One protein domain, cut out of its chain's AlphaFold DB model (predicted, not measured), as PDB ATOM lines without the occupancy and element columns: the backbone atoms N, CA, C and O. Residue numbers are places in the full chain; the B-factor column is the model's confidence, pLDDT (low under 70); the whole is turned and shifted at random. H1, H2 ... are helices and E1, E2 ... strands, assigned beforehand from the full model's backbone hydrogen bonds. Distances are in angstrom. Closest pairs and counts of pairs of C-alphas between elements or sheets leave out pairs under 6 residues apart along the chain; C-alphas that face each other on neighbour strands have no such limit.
ATOM      1  N   LEU A   2     254.094 210.610 250.622       52.12
ATOM      2  CA  LEU A   2     253.798 209.939 251.910       52.12
ATOM      3  C   LEU A   2     252.550 209.036 251.834       52.12
ATOM      4  O   LEU A   2     252.610 207.875 252.237       52.12
ATOM      5  N   ASP A   3     251.464 209.533 251.236       61.69
ATOM      6  CA  ASP A   3     250.207 208.780 251.089       61.69
ATOM      7  C   ASP A   3     250.360 207.594 250.130       61.69
ATOM      8  O   ASP A   3     249.867 206.504 250.386       61.69
ATOM      9  N   GLU A   4     251.124 207.777 249.054       68.81
ATOM     10  CA  GLU A   4     251.434 206.738 248.067       68.81
ATOM     11  C   GLU A   4     252.299 205.617 248.666       68.81
ATOM     12  O   GLU A   4     252.006 204.440 248.485       68.81
ATOM     13  N   GLN A   5     253.328 205.961 249.450       68.31
ATOM     14  CA  GLN A   5     254.121 204.972 250.185       68.31
ATOM     15  C   GLN A   5     253.270 204.237 251.225       68.31
ATOM     16  O   GLN A   5     253.363 203.017 251.329       68.31
ATOM     17  N   THR A   6     252.399 204.953 251.938       73.75
ATOM     18  CA  THR A   6     251.456 204.361 252.900       73.75
ATOM     19  C   THR A   6     250.479 203.401 252.214       73.75
ATOM     20  O   THR A   6     250.315 202.270 252.666       73.75
ATOM     21  N   SER A   7     249.905 203.801 251.077       75.19
ATOM     22  CA  SER A   7     249.014 202.974 250.258       75.19
ATOM     23  C   SER A   7     249.715 201.713 249.746       75.19
ATOM     24  O   SER A   7     249.158 200.623 249.841       75.19
ATOM     25  N   ASN A   8     250.956 201.832 249.264       79.69
ATOM     26  CA  ASN A   8     251.750 200.691 248.801       79.69
ATOM     27  C   ASN A   8     252.074 199.706 249.940       79.69
ATOM     28  O   ASN A   8     252.097 198.495 249.717       79.69
ATOM     29  N   ILE A   9     252.294 200.198 251.167       77.94
ATOM     30  CA  ILE A   9     252.503 199.355 252.358       77.94
ATOM     31  C   ILE A   9     251.218 198.595 252.716       77.94
ATOM     32  O   ILE A   9     251.279 197.383 252.907       77.94
ATOM     33  N   ILE A  10     250.067 199.277 252.763       81.62
ATOM     34  CA  ILE A  10     248.759 198.654 253.039       81.62
ATOM     35  C   ILE A  10     248.460 197.574 251.989       81.62
ATOM     36  O   ILE A  10     248.222 196.420 252.333       81.62
ATOM     37  N   GLN A  11     248.597 197.906 250.703       82.44
ATOM     38  CA  GLN A  11     248.363 196.966 249.608       82.44
ATOM     39  C   GLN A  11     249.295 195.739 249.668       82.44
ATOM     40  O   GLN A  11     248.862 194.619 249.398       82.44
ATOM     41  N   TYR A  12     250.564 195.916 250.052       85.06
ATOM     42  CA  TYR A  12     251.498 194.806 250.268       85.06
ATOM     43  C   TYR A  12     251.064 193.893 251.430       85.06
ATOM     44  O   TYR A  12     251.121 192.666 251.304       85.06
ATOM     45  N   ILE A  13     250.607 194.468 252.546       83.81
ATOM     46  CA  ILE A  13     250.095 193.726 253.710       83.81
ATOM     47  C   ILE A  13     248.881 192.876 253.304       83.81
ATOM     48  O   ILE A  13     248.885 191.661 253.515       83.81
ATOM     49  N   ASP A  14     247.903 193.484 252.632       82.06
ATOM     50  CA  ASP A  14     246.672 192.808 252.215       82.06
ATOM     51  C   ASP A  14     246.946 191.687 251.201       82.06
ATOM     52  O   ASP A  14     246.480 190.559 251.373       82.06
ATOM     53  N   ILE A  15     247.764 191.946 250.171       81.44
ATOM     54  CA  ILE A  15     248.123 190.938 249.161       81.44
ATOM     55  C   ILE A  15     248.886 189.769 249.795       81.44
ATOM     56  O   ILE A  15     248.574 188.610 249.512       81.44
ATOM     57  N   THR A  16     249.868 190.034 250.663       83.94
ATOM     58  CA  THR A  16     250.628 188.953 251.320       83.94
ATOM     59  C   THR A  16     249.751 188.107 252.243       83.94
ATOM     60  O   THR A  16     249.950 186.893 252.324       83.94
ATOM     61  N   TRP A  17     248.743 188.705 252.884       84.75
ATOM     62  CA  TRP A  17     247.780 187.972 253.701       84.75
ATOM     63  C   TRP A  17     246.798 187.135 252.871       84.75
ATOM     64  O   TRP A  17     246.572 185.962 253.180       84.75
ATOM     65  N   LEU A  18     246.270 187.694 251.779       79.06
ATOM     66  CA  LEU A  18     245.398 186.980 250.841       79.06
ATOM     67  C   LEU A  18     246.109 185.774 250.215       79.06
ATOM     68  O   LEU A  18     245.547 184.681 250.191       79.06
ATOM     69  N   LEU A  19     247.362 185.937 249.774       78.62
ATOM     70  CA  LEU A  19     248.172 184.838 249.237       78.62
ATOM     71  C   LEU A  19     248.387 183.727 250.274       78.62
ATOM     72  O   LEU A  19     248.234 182.550 249.945       78.62
ATOM     73  N   HIS A  20     248.670 184.085 251.533       78.44
ATOM     74  CA  HIS A  20     248.766 183.112 252.621       78.44
ATOM     75  C   HIS A  20     247.441 182.354 252.818       78.44
ATOM     76  O   HIS A  20     247.452 181.125 252.885       78.44
ATOM     77  N   HIS A  21     246.294 183.040 252.836       76.69
ATOM     78  CA  HIS A  21     244.989 182.379 252.953       76.69
ATOM     79  C   HIS A  21     244.654 181.465 251.769       76.69
ATOM     80  O   HIS A  21     244.164 180.362 251.995       76.69
ATOM     81  N   ILE A  22     244.945 181.870 250.532       75.19
ATOM     82  CA  ILE A  22     244.700 181.043 249.339       75.19
ATOM     83  C   ILE A  22     245.559 179.773 249.373       75.19
ATOM     84  O   ILE A  22     245.065 178.681 249.105       75.19
ATOM     85  N   GLN A  23     246.841 179.896 249.729       76.69
ATOM     86  CA  GLN A  23     247.778 178.771 249.734       76.69
ATOM     87  C   GLN A  23     247.553 177.798 250.906       76.69
ATOM     88  O   GLN A  23     247.932 176.630 250.822       76.69
ATOM     89  N   PHE A  24     246.975 178.271 252.015       69.44
ATOM     90  CA  PHE A  24     247.002 177.549 253.289       69.44
ATOM     91  C   PHE A  24     245.673 177.499 254.060       69.44
ATOM     92  O   PHE A  24     245.666 177.005 255.192       69.44
ATOM     93  N   GLY A  25     244.577 177.997 253.487       69.75
ATOM     94  CA  GLY A  25     243.280 178.157 254.145       69.75
ATOM     95  C   GLY A  25     242.735 176.882 254.793       69.75
ATOM     96  O   GLY A  25     242.479 175.877 254.136       69.75
ATOM     97  N   SER A  26     242.527 176.940 256.106       75.38
ATOM     98  CA  SER A  26     241.780 175.950 256.886       75.38
ATOM     99  C   SER A  26     241.224 176.624 258.137       75.38
ATOM    100  O   SER A  26     241.789 177.622 258.590       75.38
ATOM    101  N   THR A  27     240.151 176.091 258.728       71.69
ATOM    102  CA  THR A  27     239.506 176.678 259.920       71.69
ATOM    103  C   THR A  27     240.515 176.965 261.035       71.69
ATOM    104  O   THR A  27     240.556 178.074 261.559       71.69
ATOM    105  N   MET A  28     241.426 176.020 261.302       72.31
ATOM    106  CA  MET A  28     242.526 176.201 262.257       72.31
ATOM    107  C   MET A  28     243.412 177.408 261.930       72.31
ATOM    108  O   MET A  28     243.818 178.136 262.834       72.31
ATOM    109  N   LYS A  29     243.729 177.652 260.653       75.19
ATOM    110  CA  LYS A  29     244.546 178.811 260.286       75.19
ATOM    111  C   LYS A  29     243.768 180.121 260.335       75.19
ATOM    112  O   LYS A  29     244.392 181.116 260.679       75.19
ATOM    113  N   HIS A  30     242.462 180.132 260.075       73.88
ATOM    114  CA  HIS A  30     241.639 181.329 260.283       73.88
ATOM    115  C   HIS A  30     241.580 181.729 261.766       73.88
ATOM    116  O   HIS A  30     241.816 182.887 262.081       73.88
ATOM    117  N   THR A  31     241.372 180.774 262.677       83.81
ATOM    118  CA  THR A  31     241.245 181.066 264.116       83.81
ATOM    119  C   THR A  31     242.565 181.467 264.788       83.81
ATOM    120  O   THR A  31     242.571 182.345 265.648       83.81
ATOM    121  N   PHE A  32     243.685 180.824 264.434       87.56
ATOM    122  CA  PHE A  32     244.953 180.962 265.171       87.56
ATOM    123  C   PHE A  32     246.061 181.733 264.439       87.56
ATOM    124  O   PHE A  32     247.072 182.048 265.065       87.56
ATOM    125  N   SER A  33     245.933 182.021 263.136       89.12
ATOM    126  CA  SER A  33     247.005 182.722 262.412       89.12
ATOM    127  C   SER A  33     246.806 184.232 262.453       89.12
ATOM    128  O   SER A  33     245.763 184.731 262.043       89.12
ATOM    129  N   GLY A  34     247.834 184.957 262.879       91.19
ATOM    130  CA  GLY A  34     247.980 186.387 262.631       91.19
ATOM    131  C   GLY A  34     249.108 186.667 261.640       91.19
ATOM    132  O   GLY A  34     249.723 185.751 261.088       91.19
ATOM    133  N   GLN A  35     249.421 187.946 261.455       92.94
ATOM    134  CA  GLN A  35     250.525 188.425 260.629       92.94
ATOM    135  C   GLN A  35     251.334 189.482 261.394       92.94
ATOM    136  O   GLN A  35     250.780 190.455 261.908       92.94
ATOM    137  N   ILE A  36     252.650 189.281 261.486       93.56
ATOM    138  CA  ILE A  36     253.598 190.264 262.018       93.56
ATOM    139  C   ILE A  36     254.173 191.051 260.846       93.56
ATOM    140  O   ILE A  36     254.607 190.478 259.846       93.56
ATOM    141  N   LEU A  37     254.226 192.368 261.003       92.12
ATOM    142  CA  LEU A  37     254.915 193.272 260.097       92.12
ATOM    143  C   LEU A  37     256.272 193.652 260.698       92.12
ATOM    144  O   LEU A  37     256.361 194.127 261.830       92.12
ATOM    145  N   HIS A  38     257.336 193.444 259.930       90.44
ATOM    146  CA  HIS A  38     258.698 193.839 260.262       90.44
ATOM    147  C   HIS A  38     259.078 195.076 259.449       90.44
ATOM    148  O   HIS A  38     259.161 195.007 258.223       90.44
ATOM    149  N   ALA A  39     259.355 196.186 260.129       89.00
ATOM    150  CA  ALA A  39     259.944 197.381 259.539       89.00
ATOM    151  C   ALA A  39     261.468 197.351 259.744       89.00
ATOM    152  O   ALA A  39     261.956 197.437 260.875       89.00
ATOM    153  N   HIS A  40     262.224 197.221 258.654       88.06
ATOM    154  CA  HIS A  40     263.686 197.191 258.655       88.06
ATOM    155  C   HIS A  40     264.251 198.491 258.082       88.06
ATOM    156  O   HIS A  40     264.158 198.727 256.881       88.06
ATOM    157  N   CYS A  41     264.882 199.314 258.920       86.69
ATOM    158  CA  CYS A  41     265.584 200.528 258.508       86.69
ATOM    159  C   CYS A  41     267.100 200.286 258.483       86.69
ATOM    160  O   CYS A  41     267.701 199.916 259.498       86.69
ATOM    161  N   CYS A  42     267.734 200.480 257.326       83.19
ATOM    162  CA  CYS A  42     269.184 200.360 257.197       83.19
ATOM    163  C   CYS A  42     269.889 201.606 257.749       83.19
ATOM    164  O   CYS A  42     269.663 202.707 257.258       83.19
ATOM    165  N   ASN A  43     270.827 201.442 258.690       82.38
ATOM    166  CA  ASN A  43     271.564 202.581 259.253       82.38
ATOM    167  C   ASN A  43     272.517 203.275 258.255       82.38
ATOM    168  O   ASN A  43     273.022 204.343 258.579       82.38
ATOM    169  N   ASN A  44     272.801 202.674 257.092       80.25
ATOM    170  CA  ASN A  44     273.734 203.226 256.102       80.25
ATOM    171  C   ASN A  44     273.039 204.122 255.062       80.25
ATOM    172  O   ASN A  44     273.479 205.238 254.820       80.25
ATOM    173  N   CYS A  45     271.957 203.636 254.447       80.69
ATOM    174  CA  CYS A  45     271.233 204.353 253.388       80.69
ATOM    175  C   CYS A  45     269.867 204.908 253.830       80.69
ATOM    176  O   CYS A  45     269.156 205.479 253.010       80.69
ATOM    177  N   SER A  46     269.467 204.698 255.091       81.12
ATOM    178  CA  SER A  46     268.146 205.051 255.646       81.12
ATOM    179  C   SER A  46     266.939 204.436 254.920       81.12
ATOM    180  O   SER A  46     265.799 204.784 255.217       81.12
ATOM    181  N   HIS A  47     267.161 203.497 253.993       81.69
ATOM    182  CA  HIS A  47     266.095 202.788 253.292       81.69
ATOM    183  C   HIS A  47     265.295 201.919 254.272       81.69
ATOM    184  O   HIS A  47     265.880 201.173 255.068       81.69
ATOM    185  N   VAL A  48     263.966 202.008 254.184       80.19
ATOM    186  CA  VAL A  48     263.021 201.224 254.986       80.19
ATOM    187  C   VAL A  48     262.390 200.149 254.107       80.19
ATOM    188  O   VAL A  48     261.765 200.458 253.097       80.19
ATOM    189  N   HIS A  49     262.541 198.893 254.513       84.12
ATOM    190  CA  HIS A  49     261.955 197.726 253.863       84.12
ATOM    191  C   HIS A  49     260.969 197.043 254.815       84.12
ATOM    192  O   HIS A  49     261.304 196.782 255.973       84.12
ATOM    193  N   PHE A  50     259.788 196.688 254.312       85.12
ATOM    194  CA  PHE A  50     258.761 195.975 255.068       85.12
ATOM    195  C   PHE A  50     258.733 194.491 254.697       85.12
ATOM    196  O   PHE A  50     258.846 194.134 253.528       85.12
ATOM    197  N   ARG A  51     258.582 193.618 255.693       87.38
ATOM    198  CA  ARG A  51     258.371 192.176 255.503       87.38
ATOM    199  C   ARG A  51     257.197 191.736 256.364       87.38
ATOM    200  O   ARG A  51     257.242 191.919 257.577       87.38
ATOM    201  N   ALA A  52     256.171 191.169 255.746       89.00
ATOM    202  CA  ALA A  52     255.036 190.594 256.456       89.00
ATOM    203  C   ALA A  52     255.209 189.072 256.575       89.00
ATOM    204  O   ALA A  52     255.513 188.410 255.582       89.00
ATOM    205  N   GLU A  53     255.027 188.515 257.773       89.50
ATOM    206  CA  GLU A  53     255.151 187.075 258.035       89.50
ATOM    207  C   GLU A  53     253.938 186.547 258.816       89.50
ATOM    208  O   GLU A  53     253.528 187.177 259.796       89.50
ATOM    209  N   PRO A  54     253.353 185.397 258.433       91.00
ATOM    210  CA  PRO A  54     252.305 184.763 259.220       91.00
ATOM    211  C   PRO A  54     252.884 184.161 260.510       91.00
ATOM    212  O   PRO A  54     253.977 183.596 260.513       91.00
ATOM    213  N   PHE A  55     252.122 184.216 261.601       91.69
ATOM    214  CA  PHE A  55     252.451 183.545 262.859       91.69
ATOM    215  C   PHE A  55     251.228 182.820 263.417       91.69
ATOM    216  O   PHE A  55     250.106 183.278 263.244       91.69
ATOM    217  N   GLN A  56     251.445 181.707 264.121       90.62
ATOM    218  CA  GLN A  56     250.391 180.994 264.866       90.62
ATOM    219  C   GLN A  56     250.580 181.086 266.385       90.62
ATOM    220  O   GLN A  56     249.644 180.905 267.156       90.62
ATOM    221  N   ILE A  57     251.814 181.344 266.825       93.19
ATOM    222  CA  ILE A  57     252.195 181.462 268.229       93.19
ATOM    223  C   ILE A  57     253.136 182.660 268.343       93.19
ATOM    224  O   ILE A  57     254.157 182.725 267.658       93.19
ATOM    225  N   LEU A  58     252.796 183.611 269.209       93.81
ATOM    226  CA  LEU A  58     253.619 184.779 269.492       93.81
ATOM    227  C   LEU A  58     254.650 184.427 270.574       93.81
ATOM    228  O   LEU A  58     254.324 184.364 271.762       93.81
ATOM    229  N   THR A  59     255.898 184.177 270.174       93.06
ATOM    230  CA  THR A  59     256.954 183.731 271.096       93.06
ATOM    231  C   THR A  59     257.765 184.901 271.680       93.06
ATOM    232  O   THR A  59     258.551 185.539 270.978       93.06
ATOM    233  N   LEU A  60     257.647 185.146 272.991       92.56
ATOM    234  CA  LEU A  60     258.172 186.332 273.686       92.56
ATOM    235  C   LEU A  60     259.281 186.013 274.702       92.56
ATOM    236  O   LEU A  60     259.234 185.003 275.406       92.56
ATOM    237  N   SER A  61     260.266 186.908 274.820       90.25
ATOM    238  CA  SER A  61     261.353 186.817 275.809       90.25
ATOM    239  C   SER A  61     260.959 187.443 277.153       90.25
ATOM    240  O   SER A  61     260.398 188.538 277.188       90.25
ATOM    241  N   ILE A  62     261.298 186.785 278.266       88.38
ATOM    242  CA  ILE A  62     261.103 187.321 279.623       88.38
ATOM    243  C   ILE A  62     262.385 188.044 280.053       88.38
ATOM    244  O   ILE A  62     263.420 187.406 280.217       88.38
ATOM    245  N   ASN A  63     262.310 189.363 280.254       79.06
ATOM    246  CA  ASN A  63     263.499 190.207 280.446       79.06
ATOM    247  C   ASN A  63     263.657 190.779 281.868       79.06
ATOM    248  O   ASN A  63     264.739 191.249 282.213       79.06
ATOM    249  N   LYS A  64     262.602 190.775 282.695       81.06
ATOM    250  CA  LYS A  64     262.646 191.196 284.108       81.06
ATOM    251  C   LYS A  64     261.749 190.293 284.963       81.06
ATOM    252  O   LYS A  64     260.871 189.609 284.442       81.06
ATOM    253  N   THR A  65     261.952 190.313 286.276       79.50
ATOM    254  CA  THR A  65     261.023 189.734 287.260       79.50
ATOM    255  C   THR A  65     259.757 190.585 287.392       79.50
ATOM    256  O   THR A  65     259.790 191.794 287.160       79.50
ATOM    257  N   ASN A  66     258.645 189.957 287.785       81.25
ATOM    258  CA  ASN A  66     257.384 190.610 288.164       81.25
ATOM    259  C   ASN A  66     256.773 191.524 287.079       81.25
ATOM    260  O   ASN A  66     256.048 192.465 287.396       81.25
ATOM    261  N   GLN A  67     257.049 191.254 285.799       87.88
ATOM    262  CA  GLN A  67     256.393 191.949 284.687       87.88
ATOM    263  C   GLN A  67     254.980 191.406 284.471       87.88
ATOM    264  O   GLN A  67     254.763 190.198 284.593       87.88
ATOM    265  N   THR A  68     254.038 192.268 284.082       91.06
ATOM    266  CA  THR A  68     252.727 191.806 283.599       91.06
ATOM    267  C   THR A  68     252.838 191.205 282.193       91.06
ATOM    268  O   THR A  68     253.744 191.557 281.436       91.06
ATOM    269  N   LEU A  69     251.905 190.329 281.803       90.50
ATOM    270  CA  LEU A  69     251.841 189.793 280.433       90.50
ATOM    271  C   LEU A  69     251.804 190.910 279.369       90.50
ATOM    272  O   LEU A  69     252.534 190.858 278.383       90.50
ATOM    273  N   GLU A  70     251.030 191.964 279.620       90.69
ATOM    274  CA  GLU A  70     250.959 193.175 278.792       90.69
ATOM    275  C   GLU A  70     252.328 193.866 278.643       90.69
ATOM    276  O   GLU A  70     252.736 194.201 277.535       90.69
ATOM    277  N   GLN A  71     253.094 193.995 279.735       90.88
ATOM    278  CA  GLN A  71     254.464 194.530 279.725       90.88
ATOM    279  C   GLN A  71     255.496 193.607 279.059       90.88
ATOM    280  O   GLN A  71     256.641 194.023 278.857       90.88
ATOM    281  N   ILE A  72     255.154 192.349 278.777       92.62
ATOM    282  CA  ILE A  72     255.982 191.415 278.000       92.62
ATOM    283  C   ILE A  72     255.611 191.523 276.516       92.62
ATOM    284  O   ILE A  72     256.502 191.626 275.676       92.62
ATOM    285  N   ILE A  73     254.317 191.591 276.198       92.62
ATOM    286  CA  ILE A  73     253.810 191.774 274.831       92.62
ATOM    287  C   ILE A  73     254.215 193.144 274.262       92.62
ATOM    288  O   ILE A  73     254.689 193.207 273.130       92.62
ATOM    289  N   SER A  74     254.159 194.221 275.052       89.69
ATOM    290  CA  SER A  74     254.586 195.568 274.630       89.69
ATOM    291  C   SER A  74     256.072 195.666 274.260       89.69
ATOM    292  O   SER A  74     256.522 196.670 273.714       89.69
ATOM    293  N   GLN A  75     256.861 194.623 274.533       88.44
ATOM    294  CA  GLN A  75     258.259 194.551 274.119       88.44
ATOM    295  C   GLN A  75     258.420 194.160 272.645       88.44
ATOM    296  O   GLN A  75     259.508 194.351 272.112       88.44
ATOM    297  N   LEU A  76     257.362 193.667 271.987       89.25
ATOM    298  CA  LEU A  76     257.358 193.319 270.564       89.25
ATOM    299  C   LEU A  76     257.706 194.527 269.678       89.25
ATOM    300  O   LEU A  76     258.489 194.396 268.744       89.25
ATOM    301  N   THR A  77     257.188 195.711 270.012       87.94
ATOM    302  CA  THR A  77     257.416 196.965 269.271       87.94
ATOM    303  C   THR A  77     258.720 197.674 269.640       87.94
ATOM    304  O   THR A  77     258.974 198.779 269.150       87.94
ATOM    305  N   LYS A  78     259.582 197.076 270.474       88.94
ATOM    306  CA  LYS A  78     260.921 197.626 270.724       88.94
ATOM    307  C   LYS A  78     261.769 197.548 269.460       88.94
ATOM    308  O   LYS A  78     261.708 196.582 268.705       88.94
ATOM    309  N   ILE A  79     262.601 198.567 269.271       88.44
ATOM    310  CA  ILE A  79     263.585 198.588 268.193       88.44
ATOM    311  C   ILE A  79     264.739 197.662 268.586       88.44
ATOM    312  O   ILE A  79     265.460 197.922 269.549       88.44
ATOM    313  N   GLU A  80     264.910 196.588 267.828       87.69
ATOM    314  CA  GLU A  80     266.056 195.688 267.893       87.69
ATOM    315  C   GLU A  80     267.129 196.179 266.908       87.69
ATOM    316  O   GLU A  80     266.816 196.579 265.785       87.69
ATOM    317  N   ILE A  81     268.402 196.152 267.305       85.81
ATOM    318  CA  ILE A  81     269.519 196.349 266.372       85.81
ATOM    319  C   ILE A  81     269.989 194.964 265.954       85.81
ATOM    320  O   ILE A  81     270.412 194.176 266.797       85.81
ATOM    321  N   ILE A  82     269.904 194.678 264.660       83.50
ATOM    322  CA  ILE A  82     270.409 193.441 264.080       83.50
ATOM    323  C   ILE A  82     271.726 193.767 263.379       83.50
ATOM    324  O   ILE A  82     271.751 194.450 262.350       83.50
ATOM    325  N   ASP A  83     272.824 193.300 263.966       72.50
ATOM    326  CA  ASP A  83     274.105 193.187 263.277       72.50
ATOM    327  C   ASP A  83     274.033 192.035 262.249       72.50
ATOM    328  O   ASP A  83     273.288 191.069 262.417       72.50
ATOM    329  N   SER A  84     274.844 192.117 261.194       63.88
ATOM    330  CA  SER A  84     275.085 191.042 260.211       63.88
ATOM    331  C   SER A  84     274.084 190.832 259.064       63.88
ATOM    332  O   SER A  84     274.365 189.985 258.216       63.88
ATOM    333  N   ILE A  85     272.995 191.603 258.935       66.94
ATOM    334  CA  ILE A  85     272.097 191.502 257.759       66.94
ATOM    335  C   ILE A  85     272.602 192.369 256.592       66.94
ATOM    336  O   ILE A  85     272.854 193.565 256.736       66.94
ATOM    337  N   SER A  86     272.684 191.786 255.393       66.12
ATOM    338  CA  SER A  86     272.930 192.522 254.148       66.12
ATOM    339  C   SER A  86     271.682 193.294 253.705       66.12
ATOM    340  O   SER A  86     270.664 192.692 253.365       66.12
ATOM    341  N   CYS A  87     271.759 194.626 253.661       73.81
ATOM    342  CA  CYS A  87     270.709 195.449 253.065       73.81
ATOM    343  C   CYS A  87     270.753 195.332 251.534       73.81
ATOM    344  O   CYS A  87     271.720 195.774 250.916       73.81
ATOM    345  N   SER A  88     269.692 194.792 250.925       73.06
ATOM    346  CA  SER A  88     269.565 194.643 249.466       73.06
ATOM    347  C   SER A  88     269.723 195.968 248.715       73.06
ATOM    348  O   SER A  88     270.363 195.994 247.672       73.06
ATOM    349  N   ARG A 153     274.384 197.393 260.046       76.50
ATOM    350  CA  ARG A 153     273.434 197.480 261.155       76.50
ATOM    351  C   ARG A 153     272.061 197.855 260.625       76.50
ATOM    352  O   ARG A 153     271.907 198.889 259.969       76.50
ATOM    353  N   ILE A 154     271.067 197.038 260.950       83.69
ATOM    354  CA  ILE A 154     269.665 197.291 260.623       83.69
ATOM    355  C   ILE A 154     268.889 197.486 261.923       83.69
ATOM    356  O   ILE A 154     268.951 196.651 262.824       83.69
ATOM    357  N   LYS A 155     268.140 198.585 262.019       87.44
ATOM    358  CA  LYS A 155     267.112 198.764 263.048       87.44
ATOM    359  C   LYS A 155     265.870 198.006 262.597       87.44
ATOM    360  O   LYS A 155     265.348 198.272 261.517       87.44
ATOM    361  N   SER A 156     265.410 197.067 263.409       88.62
ATOM    362  CA  SER A 156     264.201 196.286 263.172       88.62
ATOM    363  C   SER A 156     263.151 196.656 264.207       88.62
ATOM    364  O   SER A 156     263.421 196.591 265.403       88.62
ATOM    365  N   GLN A 157     261.941 196.982 263.765       90.81
ATOM    366  CA  GLN A 157     260.777 197.138 264.635       90.81
ATOM    367  C   GLN A 157     259.685 196.166 264.181       90.81
ATOM    368  O   GLN A 157     259.487 195.991 262.979       90.81
ATOM    369  N   LYS A 158     259.022 195.495 265.126       92.62
ATOM    370  CA  LYS A 158     257.935 194.546 264.842       92.62
ATOM    371  C   LYS A 158     256.602 195.152 265.248       92.62
ATOM    372  O   LYS A 158     256.535 195.986 266.147       92.62
ATOM    373  N   MET A 159     255.559 194.733 264.558       91.88
ATOM    374  CA  MET A 159     254.208 195.279 264.623       91.88
ATOM    375  C   MET A 159     253.248 194.137 264.298       91.88
ATOM    376  O   MET A 159     253.668 193.138 263.713       91.88
ATOM    377  N   ILE A 160     251.967 194.275 264.618       92.69
ATOM    378  CA  ILE A 160     250.956 193.321 264.153       92.69
ATOM    379  C   ILE A 160     250.168 194.000 263.033       92.69
ATOM    380  O   ILE A 160     249.658 195.105 263.217       92.69
ATOM    381  N   SER A 161     250.115 193.368 261.861       90.44
ATOM    382  CA  SER A 161     249.159 193.753 260.824       90.44
ATOM    383  C   SER A 161     247.833 193.064 261.091       90.44
ATOM    384  O   SER A 161     246.855 193.737 261.381       90.44
ATOM    385  N   ASN A 162     247.820 191.731 261.130       90.62
ATOM    386  CA  ASN A 162     246.584 190.975 261.324       90.62
ATOM    387  C   ASN A 162     246.619 190.191 262.636       90.62
ATOM    388  O   ASN A 162     247.565 189.457 262.930       90.62
ATOM    389  N   PHE A 163     245.572 190.362 263.431       92.62
ATOM    390  CA  PHE A 163     245.383 189.719 264.725       92.62
ATOM    391  C   PHE A 163     244.536 188.440 264.571       92.62
ATOM    392  O   PHE A 163     243.522 188.492 263.878       92.62
ATOM    393  N   PRO A 164     244.912 187.309 265.201       92.25
ATOM    394  CA  PRO A 164     244.112 186.082 265.184       92.25
ATOM    395  C   PRO A 164     242.918 186.174 266.143       92.25
ATOM    396  O   PRO A 164     243.030 186.804 267.197       92.25
ATOM    397  N   ASP A 165     241.825 185.461 265.862       90.56
ATOM    398  CA  ASP A 165     240.692 185.336 266.798       90.56
ATOM    399  C   ASP A 165     241.146 184.774 268.159       90.56
ATOM    400  O   ASP A 165     240.710 185.224 269.221       90.56
ATOM    401  N   VAL A 166     242.075 183.808 268.136       93.56
ATOM    402  CA  VAL A 166     242.685 183.209 269.327       93.56
ATOM    403  C   VAL A 166     244.199 183.409 269.303       93.56
ATOM    404  O   VAL A 166     244.937 182.730 268.590       93.56
ATOM    405  N   LEU A 200     245.365 195.330 272.997       92.81
ATOM    406  CA  LEU A 200     246.544 195.215 272.139       92.81
ATOM    407  C   LEU A 200     246.493 196.160 270.930       92.81
ATOM    408  O   LEU A 200     247.376 196.100 270.073       92.81
ATOM    409  N   SER A 201     245.503 197.056 270.864       90.50
ATOM    410  CA  SER A 201     245.255 197.943 269.717       90.50
ATOM    411  C   SER A 201     246.478 198.795 269.359       90.50
ATOM    412  O   SER A 201     246.769 199.004 268.187       90.50
ATOM    413  N   TYR A 202     247.263 199.199 270.363       89.25
ATOM    414  CA  TYR A 202     248.490 199.988 270.201       89.25
ATOM    415  C   TYR A 202     249.630 199.281 269.436       89.25
ATOM    416  O   TYR A 202     250.596 199.936 269.045       89.25
ATOM    417  N   LEU A 203     249.563 197.956 269.252       91.06
ATOM    418  CA  LEU A 203     250.540 197.179 268.472       91.06
ATOM    419  C   LEU A 203     250.205 197.135 266.977       91.06
ATOM    420  O   LEU A 203     251.028 196.659 266.186       91.06
ATOM    421  N   HIS A 204     248.997 197.563 266.602       91.38
ATOM    422  CA  HIS A 204     248.536 197.519 265.227       91.38
ATOM    423  C   HIS A 204     249.321 198.506 264.357       91.38
ATOM    424  O   HIS A 204     249.642 199.623 264.774       91.38
ATOM    425  N   TYR A 205     249.637 198.107 263.127       87.25
ATOM    426  CA  TYR A 205     250.528 198.887 262.266       87.25
ATOM    427  C   TYR A 205     250.009 200.303 261.942       87.25
ATOM    428  O   TYR A 205     250.808 201.229 261.778       87.25
ATOM    429  N   THR A 206     248.687 200.504 261.930       85.81
ATOM    430  CA  THR A 206     248.056 201.814 261.694       85.81
ATOM    431  C   THR A 206     248.412 202.841 262.770       85.81
ATOM    432  O   THR A 206     248.605 204.012 262.447       85.81
ATOM    433  N   THR A 207     248.576 202.412 264.028       83.88
ATOM    434  CA  THR A 207     248.964 203.277 265.153       83.88
ATOM    435  C   THR A 207     250.355 203.876 264.944       83.88
ATOM    436  O   THR A 207     250.575 205.050 265.232       83.88
ATOM    437  N   TRP A 208     251.287 203.095 264.393       82.25
ATOM    438  CA  TRP A 208     252.648 203.540 264.072       82.25
ATOM    439  C   TRP A 208     252.707 204.409 262.813       82.25
ATOM    440  O   TRP A 208     253.460 205.377 262.779       82.25
ATOM    441  N   LEU A 209     251.874 204.109 261.807       80.88
ATOM    442  CA  LEU A 209     251.681 204.975 260.635       80.88
ATOM    443  C   LEU A 209     250.966 206.297 260.984       80.88
ATOM    444  O   LEU A 209     250.903 207.195 260.150       80.88
ATOM    445  N   GLY A 210     250.422 206.432 262.198       78.62
ATOM    446  CA  GLY A 210     249.699 207.624 262.641       78.62
ATOM    447  C   GLY A 210     248.314 207.789 262.008       78.62
ATOM    448  O   GLY A 210     247.770 208.893 262.036       78.62
ATOM    449  N   LEU A 211     247.742 206.716 261.450       78.62
ATOM    450  CA  LEU A 211     246.427 206.711 260.804       78.62
ATOM    451  C   LEU A 211     245.327 206.796 261.873       78.62
ATOM    452  O   LEU A 211     245.134 205.859 262.647       78.62
ATOM    453  N   ARG A 212     244.626 207.936 261.936       58.16
ATOM    454  CA  ARG A 212     243.706 208.273 263.043       58.16
ATOM    455  C   ARG A 212     242.258 207.815 262.849       58.16
ATOM    456  O   ARG A 212     241.533 207.744 263.834       58.16
ATOM    457  N   ASP A 213     241.864 207.476 261.623       54.09
ATOM    458  CA  ASP A 213     240.451 207.281 261.246       54.09
ATOM    459  C   ASP A 213     239.993 205.811 261.219       54.09
ATOM    460  O   ASP A 213     238.876 205.502 260.809       54.09
ATOM    461  N   LEU A 214     240.838 204.879 261.668       60.84
ATOM    462  CA  LEU A 214     240.511 203.455 261.737       60.84
ATOM    463  C   LEU A 214     240.153 203.066 263.174       60.84
ATOM    464  O   LEU A 214     241.029 202.849 264.010       60.84
ATOM    465  N   SER A 215     238.849 202.944 263.444       58.22
ATOM    466  CA  SER A 215     238.258 202.537 264.728       58.22
ATOM    467  C   SER A 215     238.444 201.040 265.030       58.22
ATOM    468  O   SER A 215     237.484 200.324 265.319       58.22
TER     469      SER A 215
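What this domain is: This is residues 2 to 88, 153 to 166 and 200 to 215 of the 463 residues of the protein "Hypothetical protein" of Rotaria sp. Silwood2 (UniProt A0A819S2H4). A strongly twisted sheet of four strands has the long helix H1 slanting over one face at its E2 edge, with the short helix H4 near E5. E3, a loop and the short helix H3 form a small lobe away from the sheet, and the turn from H1 to H2 sticks out at residues 22 to 27. The printed part has 117 residues with four named helices and five named strands, in the order H1 H2 E1 E2 E3 H3 E4 E5 H4; the sheet's order is E2 E1 E5 E4, all antiparallel. The class is mixed, helices and strands, and the whole is compact, with a radius of gyration of the C-alphas of 15.4 A and spans of 43 by 43 by 32 A.

How they stand to each other: E1, residues 34 to 42, and E2, residues 48 to 55, form a hairpin, with N 36 and O 53 at 2.8 A. On the other side of E1 is E5, residues 153 to 162, antiparallel at 156 degrees, with N 39 and O 157 at 2.9 A. The edge strand E4, residues 80 to 85, is antiparallel to E5 at 120 degrees, with N 82 and O 154 at 2.9 A. H1, residues 2 to 24, is on one face of the sheet, making two layers, a helix layer and a sheet layer, at a height over the sheet of 8.8 A. It runs slantwise to the strands, at 43 degrees to E1 on the local plane; it is over E1 and only just over E2, where 3 of its C-alphas fall. The closest C-alphas of H1 and E2 are those of Ile 13 and Ala 52, 6.5 A apart. H4, residues 205 to 209, is on the sheet at a height over the sheet of 9.4 A, only just over E5, where 3 of its C-alphas fall; the closest C-alphas are those of Ser 161 and Tyr 205, 5.5 A apart. H2, residues 27 to 32, and H3, residues 69 to 73, are not on the sheet. E3, residues 57 to 61, pairs with no named strand; its closest C-alpha to H3 is that of Leu 60, 7.0 A from that of Ile 72. In H1, H2, H3 and H4 every O i to N i+4 pair is within hydrogen-bond range.

Where its parts are: H1 begins at C-alpha 2, (253.798, 209.939, 251.910), and is 33.1 A long. E5 is 27.6 A long, E1 26.0 A and E2 22.1 A. H4 ends at C-alpha 209, (251.681, 204.975, 260.635).

The domain as a whole: The C-alphas of Glu 4 and Thr 65 are the farthest apart, at 43.8 A. Residues 89 to 152 and 167 to 199 are not printed, with C-alpha gaps of 12.6 A and 12.9 A. Of the links that are printed whole, none is long. The mean pLDDT of the printed part is 82.8; residues 2 to 5, 24 to 25, 84 to 86 and 212 to 215 are under 70.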